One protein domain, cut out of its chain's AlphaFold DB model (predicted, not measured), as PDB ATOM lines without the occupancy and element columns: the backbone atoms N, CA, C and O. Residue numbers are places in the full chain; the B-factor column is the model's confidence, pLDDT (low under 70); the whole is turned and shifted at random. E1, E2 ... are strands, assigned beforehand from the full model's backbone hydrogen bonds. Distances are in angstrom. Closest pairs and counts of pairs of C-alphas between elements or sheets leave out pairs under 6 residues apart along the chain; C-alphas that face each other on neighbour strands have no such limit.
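What this domain is: This is residues 61 to 188 of the 195 residues of an uncharacterized protein of Lachnospiraceae bacterium (UniProt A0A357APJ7). Two twisted sheets lie face to face as a sandwich, one of five strands, E4 E1 E7 E8 E9, and one of four, E3 E2 E5 E6, their strands crossing at 33 degrees. At one side the edge strands E6 and E9 come close, at the other E3 comes close to E1 and E4, and the three long links lie toward one end of the strands. The printed part has 128 residues with no named helix and nine named strands, E1 to E9 in order along the chain, and its class is all strand. The five-strand sheet is mixed and the four-strand sheet is antiparallel throughout. The whole is compact, with a radius of gyration of the C-alphas of 14.4 A and spans of 40 by 34 by 25 A.

How they stand to each other: Begin at E1, residues 61 to 65, an inner strand of the larger sheet. Look beside it for E7, residues 146 to 153, its parallel neighbour at 6 degrees, where N 62 and O 147 are 2.9 A apart, within hydrogen-bond range. On the other side of E1 find E4, residues 102 to 106, antiparallel at 167 degrees, with N 63 and O 103 at 2.9 A. From E7 the chain goes on through E8, residues 160 to 168, and E9, residues 181 to 187, a meander in which each strand is the antiparallel neighbour of the one before; N 150 and O 164 are 2.8 A apart, and so are N 163 and O 184. In the other sheet, E2, residues 71 to 80, forms a hairpin with E3, residues 93 to 97, with N 74 and O 95 at 2.9 A. Next to E2 find E5, residues 118 to 126, antiparallel at 164 degrees, with N 75 and O 123 at 2.8 A. E5 and E6, residues 131 to 139, form a hairpin with N 122 and O 134 at 2.8 A. Between the sheets, the closest C-alphas of E6 and E9, Ser 136 and Glu 182, are 6.8 A apart, and those of E1 and E3, Asn 65 and Val 97, 6.6 A.

Where its parts are: Find C-alpha 61 at (115.700, 103.719, 92.628), where E1 begins. E2 runs 26.0 A, from C-alpha 71 at (113.638, 106.891, 77.330); E5 runs 25.6 A, E6 24.9 A, E7 23.3 A, E8 26.3 A and E9 19.5 A, to C-alpha 187 at (126.986, 105.948, 71.708).

The domain as a whole: The C-alphas farthest apart, Ser 115 and Glu 156, are 40.8 A apart. The printed part has no cut, and its long links join E2 to E3, E4 to E5 and E8 to E9. Look for pLDDT under 70 at residues 83 to 85, 170 to 176 and 188.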
ATOM      1  N   TYR A  61     115.075 103.199  93.837       95.44
ATOM      2  CA  TYR A  61     115.700 103.719  92.628       95.44
ATOM      3  C   TYR A  61     115.253 105.145  92.313       95.44
ATOM      4  O   TYR A  61     114.163 105.590  92.676       95.44
ATOM      5  N   SER A  62     116.120 105.885  91.624       96.31
ATOM      6  CA  SER A  62     115.827 107.208  91.077       96.31
ATOM      7  C   SER A  62     116.473 107.342  89.709       96.31
ATOM      8  O   SER A  62     117.697 107.347  89.611       96.31
ATOM      9  N   ILE A  63     115.660 107.536  88.677       98.19
ATOM     10  CA  ILE A  63     116.123 107.716  87.304       98.19
ATOM     11  C   ILE A  63     115.763 109.128  86.867       98.19
ATOM     12  O   ILE A  63     114.601 109.531  86.930       98.19
ATOM     13  N   VAL A  64     116.770 109.896  86.469       98.31
ATOM     14  CA  VAL A  64     116.626 111.286  86.037       98.31
ATOM     15  C   VAL A  64     117.070 111.388  84.588       98.31
ATOM     16  O   VAL A  64     118.249 111.216  84.282       98.31
ATOM     17  N   ASN A  65     116.135 111.699  83.700       97.81
ATOM     18  CA  ASN A  65     116.420 111.953  82.303       97.81
ATOM     19  C   ASN A  65     116.542 113.462  82.074       97.81
ATOM     20  O   ASN A  65     115.542 114.155  81.923       97.81
ATOM     21  N   ASN A  66     117.767 113.986  82.032       96.81
ATOM     22  CA  ASN A  66     118.011 115.389  81.693       96.81
ATOM     23  C   ASN A  66     118.252 115.601  80.192       96.81
ATOM     24  O   ASN A  66     118.681 116.689  79.799       96.81
ATOM     25  N   THR A  67     117.992 114.612  79.343       94.19
ATOM     26  CA  THR A  67     118.084 114.763  77.886       94.19
ATOM     27  C   THR A  67     116.792 115.374  77.327       94.19
ATOM     28  O   THR A  67     115.812 115.571  78.051       94.19
ATOM     29  N   SER A  68     116.807 115.771  76.054       93.19
ATOM     30  CA  SER A  68     115.615 116.230  75.324       93.19
ATOM     31  C   SER A  68     114.766 115.087  74.767       93.19
ATOM     32  O   SER A  68     113.720 115.350  74.185       93.19
ATOM     33  N   GLU A  69     115.210 113.845  74.924       92.81
ATOM     34  CA  GLU A  69     114.600 112.674  74.309       92.81
ATOM     35  C   GLU A  69     113.951 111.799  75.372       92.81
ATOM     36  O   GLU A  69     114.400 111.757  76.518       92.81
ATOM     37  N   GLU A  70     112.869 111.117  75.014       97.00
ATOM     38  CA  GLU A  70     112.239 110.135  75.892       97.00
ATOM     39  C   GLU A  70     113.083 108.856  75.952       97.00
ATOM     40  O   GLU A  70     113.617 108.406  74.941       97.00
ATOM     41  N   ILE A  71     113.180 108.267  77.143       97.50
ATOM     42  CA  ILE A  71     113.638 106.891  77.330       97.50
ATOM     43  C   ILE A  71     112.401 106.004  77.190       97.50
ATOM     44  O   ILE A  71     111.553 106.000  78.090       97.50
ATOM     45  N   GLU A  72     112.301 105.279  76.075       97.62
ATOM     46  CA  GLU A  72     111.206 104.339  75.796       97.62
ATOM     47  C   GLU A  72     111.188 103.218  76.834       97.62
ATOM     48  O   GLU A  72     110.132 102.872  77.363       97.62
ATOM     49  N   TYR A  73     112.372 102.696  77.167       97.88
ATOM     50  CA  TYR A  73     112.577 101.835  78.324       97.88
ATOM     51  C   TYR A  73     114.016 101.889  78.828       97.88
ATOM     52  O   TYR A  73     114.979 102.073  78.080       97.88
ATOM     53  N   ILE A  74     114.136 101.676  80.131       97.94
ATOM     54  CA  ILE A  74     115.361 101.280  80.803       97.94
ATOM     55  C   ILE A  74     115.065 100.032  81.624       97.94
ATOM     56  O   ILE A  74     114.168 100.040  82.471       97.94
ATOM     57  N   LYS A  75     115.844  98.984  81.372       98.25
ATOM     58  CA  LYS A  75     115.803  97.725  82.109       98.25
ATOM     59  C   LYS A  75     117.085  97.556  82.898       98.25
ATOM     60  O   LYS A  75     118.162  97.824  82.368       98.25
ATOM     61  N   VAL A  76     116.958  97.121  84.146       97.62
ATOM     62  CA  VAL A  76     118.097  96.892  85.039       97.62
ATOM     63  C   VAL A  76     118.004  95.501  85.650       97.62
ATOM     64  O   VAL A  76     116.951  95.120  86.168       97.62
ATOM     65  N   TYR A  77     119.107  94.763  85.585       96.25
ATOM     66  CA  TYR A  77     119.271  93.433  86.169       96.25
ATOM     67  C   TYR A  77     120.690  93.266  86.723       96.25
ATOM     68  O   TYR A  77     121.559  94.103  86.485       96.25
ATOM     69  N   PHE A  78     120.909  92.217  87.512       94.38
ATOM     70  CA  PHE A  78     122.234  91.816  87.973       94.38
ATOM     71  C   PHE A  78     122.724  90.619  87.167       94.38
ATOM     72  O   PHE A  78     121.958  89.688  86.924       94.38
ATOM     73  N   GLU A  79     124.006  90.615  86.830       93.06
ATOM     74  CA  GLU A  79     124.670  89.498  86.154       93.06
ATOM     75  C   GLU A  79     126.006  89.189  86.839       93.06
ATOM     76  O   GLU A  79     126.675  90.109  87.316       93.06
ATOM     77  N   ASP A  80     126.368  87.906  86.954       90.12
ATOM     78  CA  ASP A  80     127.679  87.483  87.476       90.12
ATOM     79  C   ASP A  80     128.799  87.956  86.542       90.12
ATOM     80  O   ASP A  80     128.713  87.827  85.323       90.12
ATOM     81  N   VAL A  81     129.872  88.484  87.125       76.00
ATOM     82  CA  VAL A  81     131.059  88.919  86.377       76.00
ATOM     83  C   VAL A  81     132.173  87.874  86.326       76.00
ATOM     84  O   VAL A  81     133.218  88.114  85.722       76.00
ATOM     85  N   ASN A  82     131.997  86.722  86.971       71.56
ATOM     86  CA  ASN A  82     132.964  85.633  86.942       71.56
ATOM     87  C   ASN A  82     132.605  84.608  85.861       71.56
ATOM     88  O   ASN A  82     131.489  84.097  85.806       71.56
ATOM     89  N   ASN A  83     133.607  84.269  85.041       53.25
ATOM     90  CA  ASN A  83     133.554  83.398  83.856       53.25
ATOM     91  C   ASN A  83     133.191  81.920  84.148       53.25
ATOM     92  O   ASN A  83     133.948  81.014  83.791       53.25
ATOM     93  N   GLY A  84     132.059  81.639  84.795       56.44
ATOM     94  CA  GLY A  84     131.648  80.259  85.056       56.44
ATOM     95  C   GLY A  84     130.236  80.032  85.589       56.44
ATOM     96  O   GLY A  84     129.726  78.929  85.392       56.44
ATOM     97  N   ASN A  85     129.578  81.020  86.208       60.38
ATOM     98  CA  ASN A  85     128.173  80.871  86.597       60.38
ATOM     99  C   ASN A  85     127.272  81.679  85.667       60.38
ATOM    100  O   ASN A  85     127.616  82.765  85.222       60.38
ATOM    101  N   SER A  86     126.084  81.145  85.405       77.44
ATOM    102  CA  SER A  86     125.065  81.765  84.559       77.44
ATOM    103  C   SER A  86     124.072  82.600  85.372       77.44
ATOM    104  O   SER A  86     122.885  82.616  85.041       77.44
ATOM    105  N   TYR A  87     124.496  83.198  86.493       87.19
ATOM    106  CA  TYR A  87     123.565  84.004  87.274       87.19
ATOM    107  C   TYR A  87     123.240  85.285  86.508       87.19
ATOM    108  O   TYR A  87     124.097  86.136  86.289       87.19
ATOM    109  N   CYS A  88     121.973  85.397  86.137       91.50
ATOM    110  CA  CYS A  88     121.359  86.562  85.538       91.50
ATOM    111  C   CYS A  88     119.992  86.709  86.200       91.50
ATOM    112  O   CYS A  88     119.208  85.755  86.238       91.50
ATOM    113  N   SER A  89     119.741  87.863  86.806       93.50
ATOM    114  CA  SER A  89     118.469  88.119  87.465       93.50
ATOM    115  C   SER A  89     117.386  88.508  86.466       93.50
ATOM    116  O   SER A  89     117.674  89.034  85.393       93.50
ATOM    117  N   ASP A  90     116.124  88.395  86.880       94.94
ATOM    118  CA  ASP A  90     115.041  89.115  86.207       94.94
ATOM    119  C   ASP A  90     115.279  90.636  86.256       94.94
ATOM    120  O   ASP A  90     116.010  91.152  87.118       94.94
ATOM    121  N   TYR A  91     114.622  91.369  85.353       96.88
ATOM    122  CA  TYR A  91     114.597  92.828  85.399       96.88
ATOM    123  C   TYR A  91     113.844  93.294  86.648       96.88
ATOM    124  O   TYR A  91     112.631  93.123  86.761       96.88
ATOM    125  N   PHE A  92     114.555  93.915  87.586       95.50
ATOM    126  CA  PHE A  92     113.958  94.467  88.808       95.50
ATOM    127  C   PHE A  92     113.632  95.963  88.680       95.50
ATOM    128  O   PHE A  92     112.986  96.545  89.555       95.50
ATOM    129  N   ILE A  93     114.055  96.585  87.578       97.38
ATOM    130  CA  ILE A  93     113.577  97.879  87.089       97.38
ATOM    131  C   ILE A  93     113.269  97.695  85.606       97.38
ATOM    132  O   ILE A  93     114.146  97.276  84.857       97.38
ATOM    133  N   ASP A  94     112.052  98.036  85.198       97.75
ATOM    134  CA  ASP A  94     111.631  98.151  83.800       97.75
ATOM    135  C   ASP A  94     110.640  99.318  83.718       97.75
ATOM    136  O   ASP A  94     109.527  99.253  84.244       97.75
ATOM    137  N   THR A  95     111.087 100.453  83.184       97.81
ATOM    138  CA  THR A  95     110.275 101.675  83.152       97.81
ATOM    139  C   THR A  95     110.649 102.566  81.983       97.81
ATOM    140  O   THR A  95     111.790 102.588  81.530       97.81
ATOM    141  N   LYS A  96     109.695 103.396  81.564       98.06
ATOM    142  CA  LYS A  96     109.926 104.540  80.679       98.06
ATOM    143  C   LYS A  96     110.195 105.816  81.470       98.06
ATOM    144  O   LYS A  96     109.738 105.946  82.611       98.06
ATOM    145  N   VAL A  97     110.897 106.773  80.865       98.31
ATOM    146  CA  VAL A  97     111.146 108.096  81.460       98.31
ATOM    147  C   VAL A  97     111.055 109.175  80.387       98.31
ATOM    148  O   VAL A  97     111.899 109.251  79.499       98.31
ATOM    149  N   GLY A  98     110.058 110.056  80.505       98.12
ATOM    150  CA  GLY A  98     109.888 111.181  79.584       98.12
ATOM    151  C   GLY A  98     111.119 112.093  79.503       98.12
ATOM    152  O   GLY A  98     111.959 112.125  80.409       98.12
ATOM    153  N   ALA A  99     111.214 112.864  78.420       96.88
ATOM    154  CA  ALA A  99     112.234 113.900  78.275       96.88
ATOM    155  C   ALA A  99     112.173 114.897  79.443       96.88
ATOM    156  O   ALA A  99     111.090 115.309  79.863       96.88
ATOM    157  N   LYS A 100     113.337 115.297  79.973       97.19
ATOM    158  CA  LYS A 100     113.454 116.214  81.129       97.19
ATOM    159  C   LYS A 100     112.673 115.767  82.377       97.19
ATOM    160  O   LYS A 100     112.349 116.597  83.227       97.19
ATOM    161  N   ALA A 101     112.374 114.474  82.506       98.00
ATOM    162  CA  ALA A 101     111.579 113.934  83.599       98.00
ATOM    163  C   ALA A 101     112.416 113.125  84.595       98.00
ATOM    164  O   ALA A 101     113.573 112.761  84.372       98.00
ATOM    165  N   LYS A 102     111.788 112.820  85.729       97.94
ATOM    166  CA  LYS A 102     112.324 111.946  86.766       97.94
ATOM    167  C   LYS A 102     111.283 110.894  87.120       97.94
ATOM    168  O   LYS A 102     110.115 111.226  87.291       97.94
ATOM    169  N   THR A 103     111.737 109.663  87.319       96.81
ATOM    170  CA  THR A 103     110.962 108.602  87.968       96.81
ATOM    171  C   THR A 103     111.715 108.076  89.186       96.81
ATOM    172  O   THR A 103     112.940 108.193  89.301       96.81
ATOM    173  N   SER A 104     110.989 107.566  90.167       96.25
ATOM    174  CA  SER A 104     111.556 106.959  91.368       96.25
ATOM    175  C   SER A 104     110.583 105.927  91.904       96.25
ATOM    176  O   SER A 104     109.373 106.086  91.763       96.25
ATOM    177  N   GLY A 105     111.112 104.901  92.549       93.69
ATOM    178  CA  GLY A 105     110.303 103.835  93.110       93.69
ATOM    179  C   GLY A 105     111.126 102.927  94.002       93.69
ATOM    180  O   GLY A 105     112.262 103.249  94.363       93.69
ATOM    181  N   SER A 106     110.533 101.790  94.330       93.81
ATOM    182  CA  SER A 106     111.201 100.704  95.035       93.81
ATOM    183  C   SER A 106     111.337  99.498  94.116       93.81
ATOM    184  O   SER A 106     110.521  99.310  93.215       93.81
ATOM    185  N   TYR A 107     112.363  98.693  94.350       93.19
ATOM    186  CA  TYR A 107     112.581  97.414  93.690       93.19
ATOM    187  C   TYR A 107     112.607  96.283  94.724       93.19
ATOM    188  O   TYR A 107     112.581  96.512  95.935       93.19
ATOM    189  N   VAL A 108     112.630  95.045  94.247       89.94
ATOM    190  CA  VAL A 108     112.861  93.864  95.083       89.94
ATOM    191  C   VAL A 108     114.245  93.342  94.737       89.94
ATOM    192  O   VAL A 108     114.543  93.165  93.559       89.94
ATOM    193  N   THR A 109     115.100  93.140  95.741       87.06
ATOM    194  CA  THR A 109     116.418  92.533  95.523       87.06
ATOM    195  C   THR A 109     116.226  91.146  94.909       87.06
ATOM    196  O   THR A 109     115.524  90.325  95.511       87.06
ATOM    197  N   PRO A 110     116.793  90.872  93.722       88.31
ATOM    198  CA  PRO A 110     116.610  89.577  93.088       88.31
ATOM    199  C   PRO A 110     117.206  88.441  93.916       88.31
ATOM    200  O   PRO A 110     118.279  88.574  94.512       88.31
ATOM    201  N   ALA A 111     116.510  87.305  93.937       85.88
ATOM    202  CA  ALA A 111     116.962  86.127  94.662       85.88
ATOM    203  C   ALA A 111     118.312  85.640  94.117       85.88
ATOM    204  O   ALA A 111     118.491  85.517  92.911       85.88
ATOM    205  N   GLY A 112     119.252  85.332  95.013       82.69
ATOM    206  CA  GLY A 112     120.559  84.786  94.643       82.69
ATOM    207  C   GLY A 112     121.633  85.821  94.291       82.69
ATOM    208  O   GLY A 112     122.797  85.437  94.219       82.69
ATOM    209  N   GLN A 113     121.304  87.117  94.174       84.19
ATOM    210  CA  GLN A 113     122.278  88.163  93.819       84.19
ATOM    211  C   GLN A 113     123.497  88.196  94.753       84.19
ATOM    212  O   GLN A 113     124.621  88.302  94.282       84.19
ATOM    213  N   GLY A 114     123.304  88.025  96.064       80.12
ATOM    214  CA  GLY A 114     124.404  88.016  97.035       80.12
ATOM    215  C   GLY A 114     125.257  86.742  97.068       80.12
ATOM    216  O   GLY A 114     126.182  86.668  97.871       80.12
ATOM    217  N   SER A 115     124.939  85.731  96.251       84.12
ATOM    218  CA  SER A 115     125.711  84.476  96.180       84.12
ATOM    219  C   SER A 115     126.907  84.567  95.233       84.12
ATOM    220  O   SER A 115     127.791  83.713  95.278       84.12
ATOM    221  N   TYR A 116     126.935  85.598  94.388       81.31
ATOM    222  CA  TYR A 116     127.937  85.809  93.353       81.31
ATOM    223  C   TYR A 116     128.419  87.251  93.391       81.31
ATOM    224  O   TYR A 116     127.747  88.133  93.925       81.31
ATOM    225  N   ALA A 117     129.586  87.497  92.803       88.25
ATOM    226  CA  ALA A 117     129.986  88.863  92.544       88.25
ATOM    227  C   ALA A 117     129.308  89.330  91.253       88.25
ATOM    228  O   ALA A 117     129.527  88.736  90.202       88.25
ATOM    229  N   THR A 118     128.477  90.362  91.328       91.69
ATOM    230  CA  THR A 118     127.628  90.784  90.204       91.69
ATOM    231  C   THR A 118     127.924  92.209  89.756       91.69
ATOM    232  O   THR A 118     128.374  93.021  90.564       91.69
ATOM    233  N   SER A 119     127.586  92.543  88.513       93.81
ATOM    234  CA  SER A 119     127.476  93.920  88.010       93.81
ATOM    235  C   SER A 119     126.018  94.295  87.770       93.81
ATOM    236  O   SER A 119     125.167  93.426  87.575       93.81
ATOM    237  N   LEU A 120     125.728  95.599  87.771       94.88
ATOM    238  CA  LEU A 120     124.458  96.100  87.255       94.88
ATOM    239  C   LEU A 120     124.528  96.137  85.737       94.88
ATOM    240  O   LEU A 120     125.396  96.800  85.179       94.88
ATOM    241  N   MET A 121     123.574  95.488  85.095       96.00
ATOM    242  CA  MET A 121     123.394  95.509  83.657       96.00
ATOM    243  C   MET A 121     122.240  96.442  83.303       96.00
ATOM    244  O   MET A 121     121.203  96.453  83.970       96.00
ATOM    245  N   PHE A 122     122.414  97.217  82.239       97.06
ATOM    246  CA  PHE A 122     121.466  98.211  81.753       97.06
ATOM    247  C   PHE A 122     121.145  97.931  80.297       97.06
ATOM    248  O   PHE A 122     122.053  97.821  79.478       97.06
ATOM    249  N   ILE A 123     119.857  97.897  79.974       97.25
ATOM    250  CA  ILE A 123     119.373  97.943  78.595       97.25
ATOM    251  C   ILE A 123     118.572  99.226  78.460       97.25
ATOM    252  O   ILE A 123     117.573  99.404  79.160       97.25
ATOM    253  N   VAL A 124     119.024 100.139  77.606       97.06
ATOM    254  CA  VAL A 124     118.437 101.474  77.473       97.06
ATOM    255  C   VAL A 124     118.087 101.734  76.021       97.06
ATOM    256  O   VAL A 124     118.941 101.598  75.143       97.06
ATOM    257  N   LYS A 125     116.854 102.182  75.785       95.94
ATOM    258  CA  LYS A 125     116.411 102.667  74.482       95.94
ATOM    259  C   LYS A 125     115.828 104.066  74.590       95.94
ATOM    260  O   LYS A 125     114.864 104.302  75.320       95.94
ATOM    261  N   PHE A 126     116.420 104.988  73.841       95.25
ATOM    262  CA  PHE A 126     115.890 106.330  73.633       95.25
ATOM    263  C   PHE A 126     115.011 106.360  72.380       95.25
ATOM    264  O   PHE A 126     115.238 105.606  71.433       95.25
ATOM    265  N   ALA A 127     114.022 107.249  72.364       93.44
ATOM    266  CA  ALA A 127     113.129 107.412  71.226       93.44
ATOM    267  C   ALA A 127     113.909 107.769  69.950       93.44
ATOM    268  O   ALA A 127     114.661 108.743  69.915       93.44
ATOM    269  N   GLY A 128     113.717 106.980  68.890       89.56
ATOM    270  CA  GLY A 128     114.396 107.177  67.601       89.56
ATOM    271  C   GLY A 128     115.881 106.785  67.575       89.56
ATOM    272  O   GLY A 128     116.587 107.147  66.631       89.56
ATOM    273  N   ARG A 129     116.363 106.052  68.584       89.75
ATOM    274  CA  ARG A 129     117.743 105.555  68.673       89.75
ATOM    275  C   ARG A 129     117.784 104.041  68.833       89.75
ATOM    276  O   ARG A 129     116.787 103.406  69.195       89.75
ATOM    277  N   GLU A 130     118.946 103.473  68.543       91.25
ATOM    278  CA  GLU A 130     119.203 102.060  68.800       91.25
ATOM    279  C   GLU A 130     119.228 101.738  70.300       91.25
ATOM    280  O   GLU A 130     119.437 102.600  71.159       91.25
ATOM    281  N   GLU A 131     118.960 100.473  70.613       93.88
ATOM    282  CA  GLU A 131     119.102  99.956  71.969       93.88
ATOM    283  C   GLU A 131     120.587  99.857  72.329       93.88
ATOM    284  O   GLU A 131     121.409  99.434  71.519       93.88
ATOM    285  N   THR A 132     120.922 100.205  73.569       93.31
ATOM    286  CA  THR A 132     122.278 100.054  74.100       93.31
ATOM    287  C   THR A 132     122.277  99.148  75.320       93.31
ATOM    288  O   THR A 132     121.400  99.251  76.182       93.31
ATOM    289  N   VAL A 133     123.292  98.287  75.408       93.94
ATOM    290  CA  VAL A 133     123.541  97.418  76.562       93.94
ATOM    291  C   VAL A 133     124.843  97.841  77.218       93.94
ATOM    292  O   VAL A 133     125.870  97.950  76.554       93.94
ATOM    293  N   ASN A 134     124.796  98.111  78.516       94.44
ATOM    294  CA  ASN A 134     125.945  98.564  79.292       94.44
ATOM    295  C   ASN A 134     125.957  97.893  80.658       94.44
ATOM    296  O   ASN A 134     124.935  97.385  81.115       94.44
ATOM    297  N   TYR A 135     127.097  97.944  81.332       93.75
ATOM    298  CA  TYR A 135     127.228  97.465  82.699       93.75
ATOM    299  C   TYR A 135     127.886  98.525  83.577       93.75
ATOM    300  O   TYR A 135     128.576  99.412  83.077       93.75
ATOM    301  N   SER A 136     127.643  98.451  84.882       94.06
ATOM    302  CA  SER A 136     128.277  99.326  85.860       94.06
ATOM    303  C   SER A 136     128.479  98.639  87.195       94.06
ATOM    304  O   SER A 136     127.617  97.899  87.685       94.06
ATOM    305  N   GLY A 137     129.597  98.986  87.818       91.50
ATOM    306  CA  GLY A 137     129.900  98.653  89.189       91.50
ATOM    307  C   GLY A 137     130.106  97.170  89.470       91.50
ATOM    308  O   GLY A 137     130.009  96.309  88.598       91.50
ATOM    309  N   TYR A 138     130.413  96.885  90.728       90.88
ATOM    310  CA  TYR A 138     130.754  95.559  91.224       90.88
ATOM    311  C   TYR A 138     130.222  95.380  92.647       90.88
ATOM    312  O   TYR A 138     130.452  96.220  93.524       90.88
ATOM    313  N   PHE A 139     129.493  94.288  92.861       91.25
ATOM    314  CA  PHE A 139     128.749  93.999  94.083       91.25
ATOM    315  C   PHE A 139     129.165  92.622  94.591       91.25
ATOM    316  O   PHE A 139     128.961  91.632  93.896       91.25
ATOM    317  N   THR A 140     129.755  92.550  95.785       88.25
ATOM    318  CA  THR A 140     130.280  91.295  96.367       88.25
ATOM    319  C   THR A 140     129.362  90.672  97.415       88.25
ATOM    320  O   THR A 140     129.679  89.623  97.972       88.25
ATOM    321  N   SER A 141     128.239  91.321  97.714       87.81
ATOM    322  CA  SER A 141     127.219  90.837  98.640       87.81
ATOM    323  C   SER A 141     125.825  91.208  98.153       87.81
ATOM    324  O   SER A 141     125.670  91.939  97.169       87.81
ATOM    325  N   GLU A 142     124.813  90.726  98.877       87.94
ATOM    326  CA  GLU A 142     123.435  91.147  98.647       87.94
ATOM    327  C   GLU A 142     123.330  92.672  98.746       87.94
ATOM    328  O   GLU A 142     123.767  93.256  99.740       87.94
ATOM    329  N   TYR A 143     122.773  93.301  97.713       90.06
ATOM    330  CA  TYR A 143     122.601  94.742  97.628       90.06
ATOM    331  C   TYR A 143     121.146  95.130  97.863       90.06
ATOM    332  O   TYR A 143     120.228  94.696  97.158       90.06
ATOM    333  N   SER A 144     120.934  96.011  98.837       88.88
ATOM    334  CA  SER A 144     119.595  96.503  99.192       88.88
ATOM    335  C   SER A 144     119.524  98.024  99.307       88.88
ATOM    336  O   SER A 144     118.643  98.578  99.961       88.88
ATOM    337  N   GLY A 145     120.480  98.720  98.696       89.62
ATOM    338  CA  GLY A 145     120.603 100.169  98.781       89.62
ATOM    339  C   GLY A 145     119.739 100.950  97.790       89.62
ATOM    340  O   GLY A 145     118.696 100.503  97.308       89.62
ATOM    341  N   LYS A 146     120.201 102.170  97.498       91.94
ATOM    342  CA  LYS A 146     119.602 103.051  96.501       91.94
ATOM    343  C   LYS A 146     120.436 103.117  95.225       91.94
ATOM    344  O   LYS A 146     121.580 103.574  95.262       91.94
ATOM    345  N   ILE A 147     119.795 102.847  94.090       94.00
ATOM    346  CA  ILE A 147     120.356 103.039  92.747       94.00
ATOM    347  C   ILE A 147     119.914 104.401  92.203       94.00
ATOM    348  O   ILE A 147     118.731 104.740  92.177       94.00
ATOM    349  N   THR A 148     120.861 105.223  91.769       95.62
ATOM    350  CA  THR A 148     120.589 106.504  91.110       95.62
ATOM    351  C   THR A 148     121.196 106.495  89.720       95.62
ATOM    352  O   THR A 148     122.399 106.304  89.575       95.62
ATOM    353  N   ILE A 149     120.363 106.741  88.713       97.62
ATOM    354  CA  ILE A 149     120.757 106.785  87.307       97.62
ATOM    355  C   ILE A 149     120.413 108.170  86.775       97.62
ATOM    356  O   ILE A 149     119.292 108.657  86.954       97.62
ATOM    357  N   LYS A 150     121.371 108.839  86.141       98.12
ATOM    358  CA  LYS A 150     121.168 110.162  85.557       98.12
ATOM    359  C   LYS A 150     121.696 110.200  84.134       98.12
ATOM    360  O   LYS A 150     122.889 110.023  83.922       98.12
ATOM    361  N   PHE A 151     120.820 110.532  83.198       97.12
ATOM    362  CA  PHE A 151     121.164 110.744  81.798       97.12
ATOM    363  C   PHE A 151     121.338 112.230  81.532       97.12
ATOM    364  O   PHE A 151     120.472 113.027  81.902       97.12
ATOM    365  N   ILE A 152     122.444 112.616  80.908       95.06
ATOM    366  CA  ILE A 152     122.710 113.986  80.460       95.06
ATOM    367  C   ILE A 152     123.182 113.951  79.008       95.06
ATOM    368  O   ILE A 152     123.854 113.008  78.609       95.06
ATOM    369  N   ALA A 153     122.838 114.976  78.230       90.56
ATOM    370  CA  ALA A 153     123.482 115.169  76.936       90.56
ATOM    371  C   ALA A 153     124.973 115.444  77.164       90.56
ATOM    372  O   ALA A 153     125.322 116.159  78.114       90.56
ATOM    373  N   ASP A 154     125.824 114.873  76.321       87.44
ATOM    374  CA  ASP A 154     127.231 115.240  76.296       87.44
ATOM    375  C   ASP A 154     127.369 116.672  75.748       87.44
ATOM    376  O   ASP A 154     126.693 117.073  74.798       87.44
ATOM    377  N   SER A 155     128.191 117.484  76.410       83.81
ATOM    378  CA  SER A 155     128.457 118.860  75.991       83.81
ATOM    379  C   SER A 155     129.364 118.937  74.767       83.81
ATOM    380  O   SER A 155     129.354 119.960  74.086       83.81
ATOM    381  N   GLU A 156     130.153 117.893  74.515       83.44
ATOM    382  CA  GLU A 156     131.111 117.842  73.408       83.44
ATOM    383  C   GLU A 156     130.521 117.164  72.165       83.44
ATOM    384  O   GLU A 156     130.855 117.547  71.044       83.44
ATOM    385  N   ASP A 157     129.577 116.233  72.346       81.06
ATOM    386  CA  ASP A 157     128.862 115.561  71.259       81.06
ATOM    387  C   ASP A 157     127.353 115.490  71.528       81.06
ATOM    388  O   ASP A 157     126.861 114.684  72.311       81.06
ATOM    389  N   SER A 158     126.579 116.290  70.795       74.00
ATOM    390  CA  SER A 158     125.113 116.314  70.916       74.00
ATOM    391  C   SER A 158     124.413 114.986  70.581       74.00
ATOM    392  O   SER A 158     123.236 114.816  70.912       74.00
ATOM    393  N   ASN A 159     125.096 114.051  69.913       78.19
ATOM    394  CA  ASN A 159     124.578 112.716  69.643       78.19
ATOM    395  C   ASN A 159     124.966 111.701  70.730       78.19
ATOM    396  O   ASN A 159     124.377 110.624  70.753       78.19
ATOM    397  N   ASN A 160     125.857 112.043  71.659       87.69
ATOM    398  CA  ASN A 160     126.231 111.190  72.782       87.69
ATOM    399  C   ASN A 160     125.389 111.510  74.033       87.69
ATOM    400  O   ASN A 160     125.039 112.663  74.318       87.69
ATOM    401  N   ILE A 161     125.058 110.474  74.806       92.25
ATOM    402  CA  ILE A 161     124.359 110.602  76.089       92.25
ATOM    403  C   ILE A 161     125.239 110.001  77.179       92.25
ATOM    404  O   ILE A 161     125.614 108.837  77.117       92.25
ATOM    405  N   LEU A 162     125.523 110.767  78.230       95.06
ATOM    406  CA  LEU A 162     126.252 110.262  79.388       95.06
ATOM    407  C   LEU A 162     125.267 109.695  80.414       95.06
ATOM    408  O   LEU A 162     124.398 110.411  80.924       95.06
ATOM    409  N   MET A 163     125.443 108.423  80.759       96.50
ATOM    410  CA  MET A 163     124.736 107.733  81.831       96.50
ATOM    411  C   MET A 163     125.606 107.709  83.087       96.50
ATOM    412  O   MET A 163     126.641 107.055  83.135       96.50
ATOM    413  N   LYS A 164     125.180 108.425  84.127       97.12
ATOM    414  CA  LYS A 164     125.827 108.418  85.443       97.12
ATOM    415  C   LYS A 164     125.101 107.458  86.365       97.12
ATOM    416  O   LYS A 164     123.916 107.668  86.629       97.12
ATOM    417  N   VAL A 165     125.807 106.453  86.866       96.25
ATOM    418  CA  VAL A 165     125.256 105.413  87.738       96.25
ATOM    419  C   VAL A 165     125.921 105.510  89.099       96.25
ATOM    420  O   VAL A 165     127.142 105.560  89.201       96.25
ATOM    421  N   LYS A 166     125.105 105.536  90.151       93.75
ATOM    422  CA  LYS A 166     125.572 105.479  91.533       93.75
ATOM    423  C   LYS A 166     124.727 104.508  92.337       93.75
ATOM    424  O   LYS A 166     123.507 104.681  92.401       93.75
ATOM    425  N   ALA A 167     125.366 103.556  93.003       91.44
ATOM    426  CA  ALA A 167     124.720 102.655  93.950       91.44
ATOM    427  C   ALA A 167     125.380 102.803  95.326       91.44
ATOM    428  O   ALA A 167     126.601 102.757  95.447       91.44
ATOM    429  N   GLY A 168     124.581 103.024  96.372       85.12
ATOM    430  CA  GLY A 168     125.090 103.134  97.743       85.12
ATOM    431  C   GLY A 168     124.107 102.619  98.788       85.12
ATOM    432  O   GLY A 168     122.902 102.576  98.535       85.12
ATOM    433  N   GLU A 169     124.627 102.235  99.952       74.56
ATOM    434  CA  GLU A 169     123.855 101.690 101.077       74.56
ATOM    435  C   GLU A 169     123.847 102.638 102.289       74.56
ATOM    436  O   GLU A 169     124.789 103.401 102.523       74.56
ATOM    437  N   GLY A 170     122.757 102.603 103.061       63.81
ATOM    438  CA  GLY A 170     122.630 103.324 104.330       63.81
ATOM    439  C   GLY A 170     122.688 104.857 104.247       63.81
ATOM    440  O   GLY A 170     122.473 105.506 103.213       63.81
ATOM    441  N   ILE A 171     122.946 105.486 105.396       56.78
ATOM    442  CA  ILE A 171     122.998 106.952 105.529       56.78
ATOM    443  C   ILE A 171     124.262 107.532 104.882       56.78
ATOM    444  O   ILE A 171     124.185 108.587 104.248       56.78
ATOM    445  N   THR A 172     125.392 106.830 104.979       55.12
ATOM    446  CA  THR A 172     126.703 107.293 104.496       55.12
ATOM    447  C   THR A 172     126.952 107.001 103.017       55.12
ATOM    448  O   THR A 172     127.951 107.475 102.481       55.12
ATOM    449  N   ASN A 173     126.069 106.248 102.343       53.78
ATOM    450  CA  ASN A 173     126.319 105.675 101.014       53.78
ATOM    451  C   ASN A 173     127.659 104.901 100.952       53.78
ATOM    452  O   ASN A 173     128.229 104.757  99.873       53.78
ATOM    453  N   SER A 174     128.188 104.461 102.099       52.88
ATOM    454  CA  SER A 174     129.419 103.684 102.190       52.88
ATOM    455  C   SER A 174     129.027 102.224 102.116       52.88
ATOM    456  O   SER A 174     128.336 101.721 102.996       52.88
ATOM    457  N   ALA A 175     129.441 101.563 101.050       58.00
ATOM    458  CA  ALA A 175     129.212 100.148 100.878       58.00
ATOM    459  C   ALA A 175     130.581  99.493 100.762       58.00
ATOM    460  O   ALA A 175     131.256  99.620  99.745       58.00
ATOM    461  N   SER A 176     131.019  98.811 101.819       69.12
ATOM    462  CA  SER A 176     132.270  98.042 101.785       69.12
ATOM    463  C   SER A 176     132.257  96.959 100.698       69.12
ATOM    464  O   SER A 176     133.314  96.479 100.307       69.12
ATOM    465  N   ASN A 177     131.061  96.611 100.214       79.31
ATOM    466  CA  ASN A 177     130.789  95.538  99.266       79.31
ATOM    467  C   ASN A 177     130.113  96.034  97.971       79.31
ATOM    468  O   ASN A 177     129.578  95.230  97.206       79.31
ATOM    469  N   THR A 178     130.072  97.348  97.727       83.75
ATOM    470  CA  THR A 178     129.531  97.919  96.484       83.75
ATOM    471  C   THR A 178     130.439  99.017  95.968       83.75
ATOM    472  O   THR A 178     130.663 100.029  96.631       83.75
ATOM    473  N   TYR A 179     130.895  98.839  94.736       87.06
ATOM    474  CA  TYR A 179     131.699  99.808  94.009       87.06
ATOM    475  C   TYR A 179     130.914 100.222  92.773       87.06
ATOM    476  O   TYR A 179     130.891  99.487  91.798       87.06
ATOM    477  N   CYS A 180     130.200 101.346  92.831       90.44
ATOM    478  CA  CYS A 180     129.386 101.822  91.713       90.44
ATOM    479  C   CYS A 180     129.184 103.341  91.821       90.44
ATOM    480  O   CYS A 180     128.287 103.823  92.518       90.44
ATOM    481  N   ASP A 181     130.064 104.089  91.159       93.12
ATOM    482  CA  ASP A 181     129.971 105.537  90.949       93.12
ATOM    483  C   ASP A 181     130.692 105.852  89.632       93.12
ATOM    484  O   ASP A 181     131.887 106.140  89.600       93.12
ATOM    485  N   GLU A 182     129.983 105.658  88.523       92.94
ATOM    486  CA  GLU A 182     130.563 105.615  87.180       92.94
ATOM    487  C   GLU A 182     129.817 106.545  86.220       92.94
ATOM    488  O   GLU A 182     128.637 106.867  86.396       92.94
ATOM    489  N   THR A 183     130.519 106.997  85.182       94.94
ATOM    490  CA  THR A 183     129.936 107.707  84.039       94.94
ATOM    491  C   THR A 183     130.243 106.910  82.780       94.94
ATOM    492  O   THR A 183     131.408 106.662  82.484       94.94
ATOM    493  N   ILE A 184     129.198 106.523  82.058       92.94
ATOM    494  CA  ILE A 184     129.253 105.685  80.860       92.94
ATOM    495  C   ILE A 184     128.778 106.520  79.673       92.94
ATOM    496  O   ILE A 184     127.728 107.162  79.754       92.94
ATOM    497  N   SER A 185     129.536 106.516  78.579       90.44
ATOM    498  CA  SER A 185     129.118 107.132  77.315       90.44
ATOM    499  C   SER A 185     128.242 106.163  76.532       90.44
ATOM    500  O   SER A 185     128.681 105.067  76.188       90.44
ATOM    501  N   LEU A 186     127.009 106.569  76.250       87.00
ATOM    502  CA  LEU A 186     126.089 105.842  75.390       87.00
ATOM    503  C   LEU A 186     126.219 106.403  73.976       87.00
ATOM    504  O   LEU A 186     125.600 107.414  73.637       87.00
ATOM    505  N   TYR A 187     127.011 105.726  73.149       74.25
ATOM    506  CA  TYR A 187     126.986 105.948  71.708       74.25
ATOM    507  C   TYR A 187     125.673 105.388  71.171       74.25
ATOM    508  O   TYR A 187     125.524 104.186  70.975       74.25
ATOM    509  N   VAL A 188     124.684 106.265  71.028       66.00
ATOM    510  CA  VAL A 188     123.361 105.914  70.517       66.00
ATOM    511  C   VAL A 188     123.236 106.453  69.100       66.00
ATOM    512  O   VAL A 188     122.960 107.643  68.908       66.00
TER     513      VAL A 188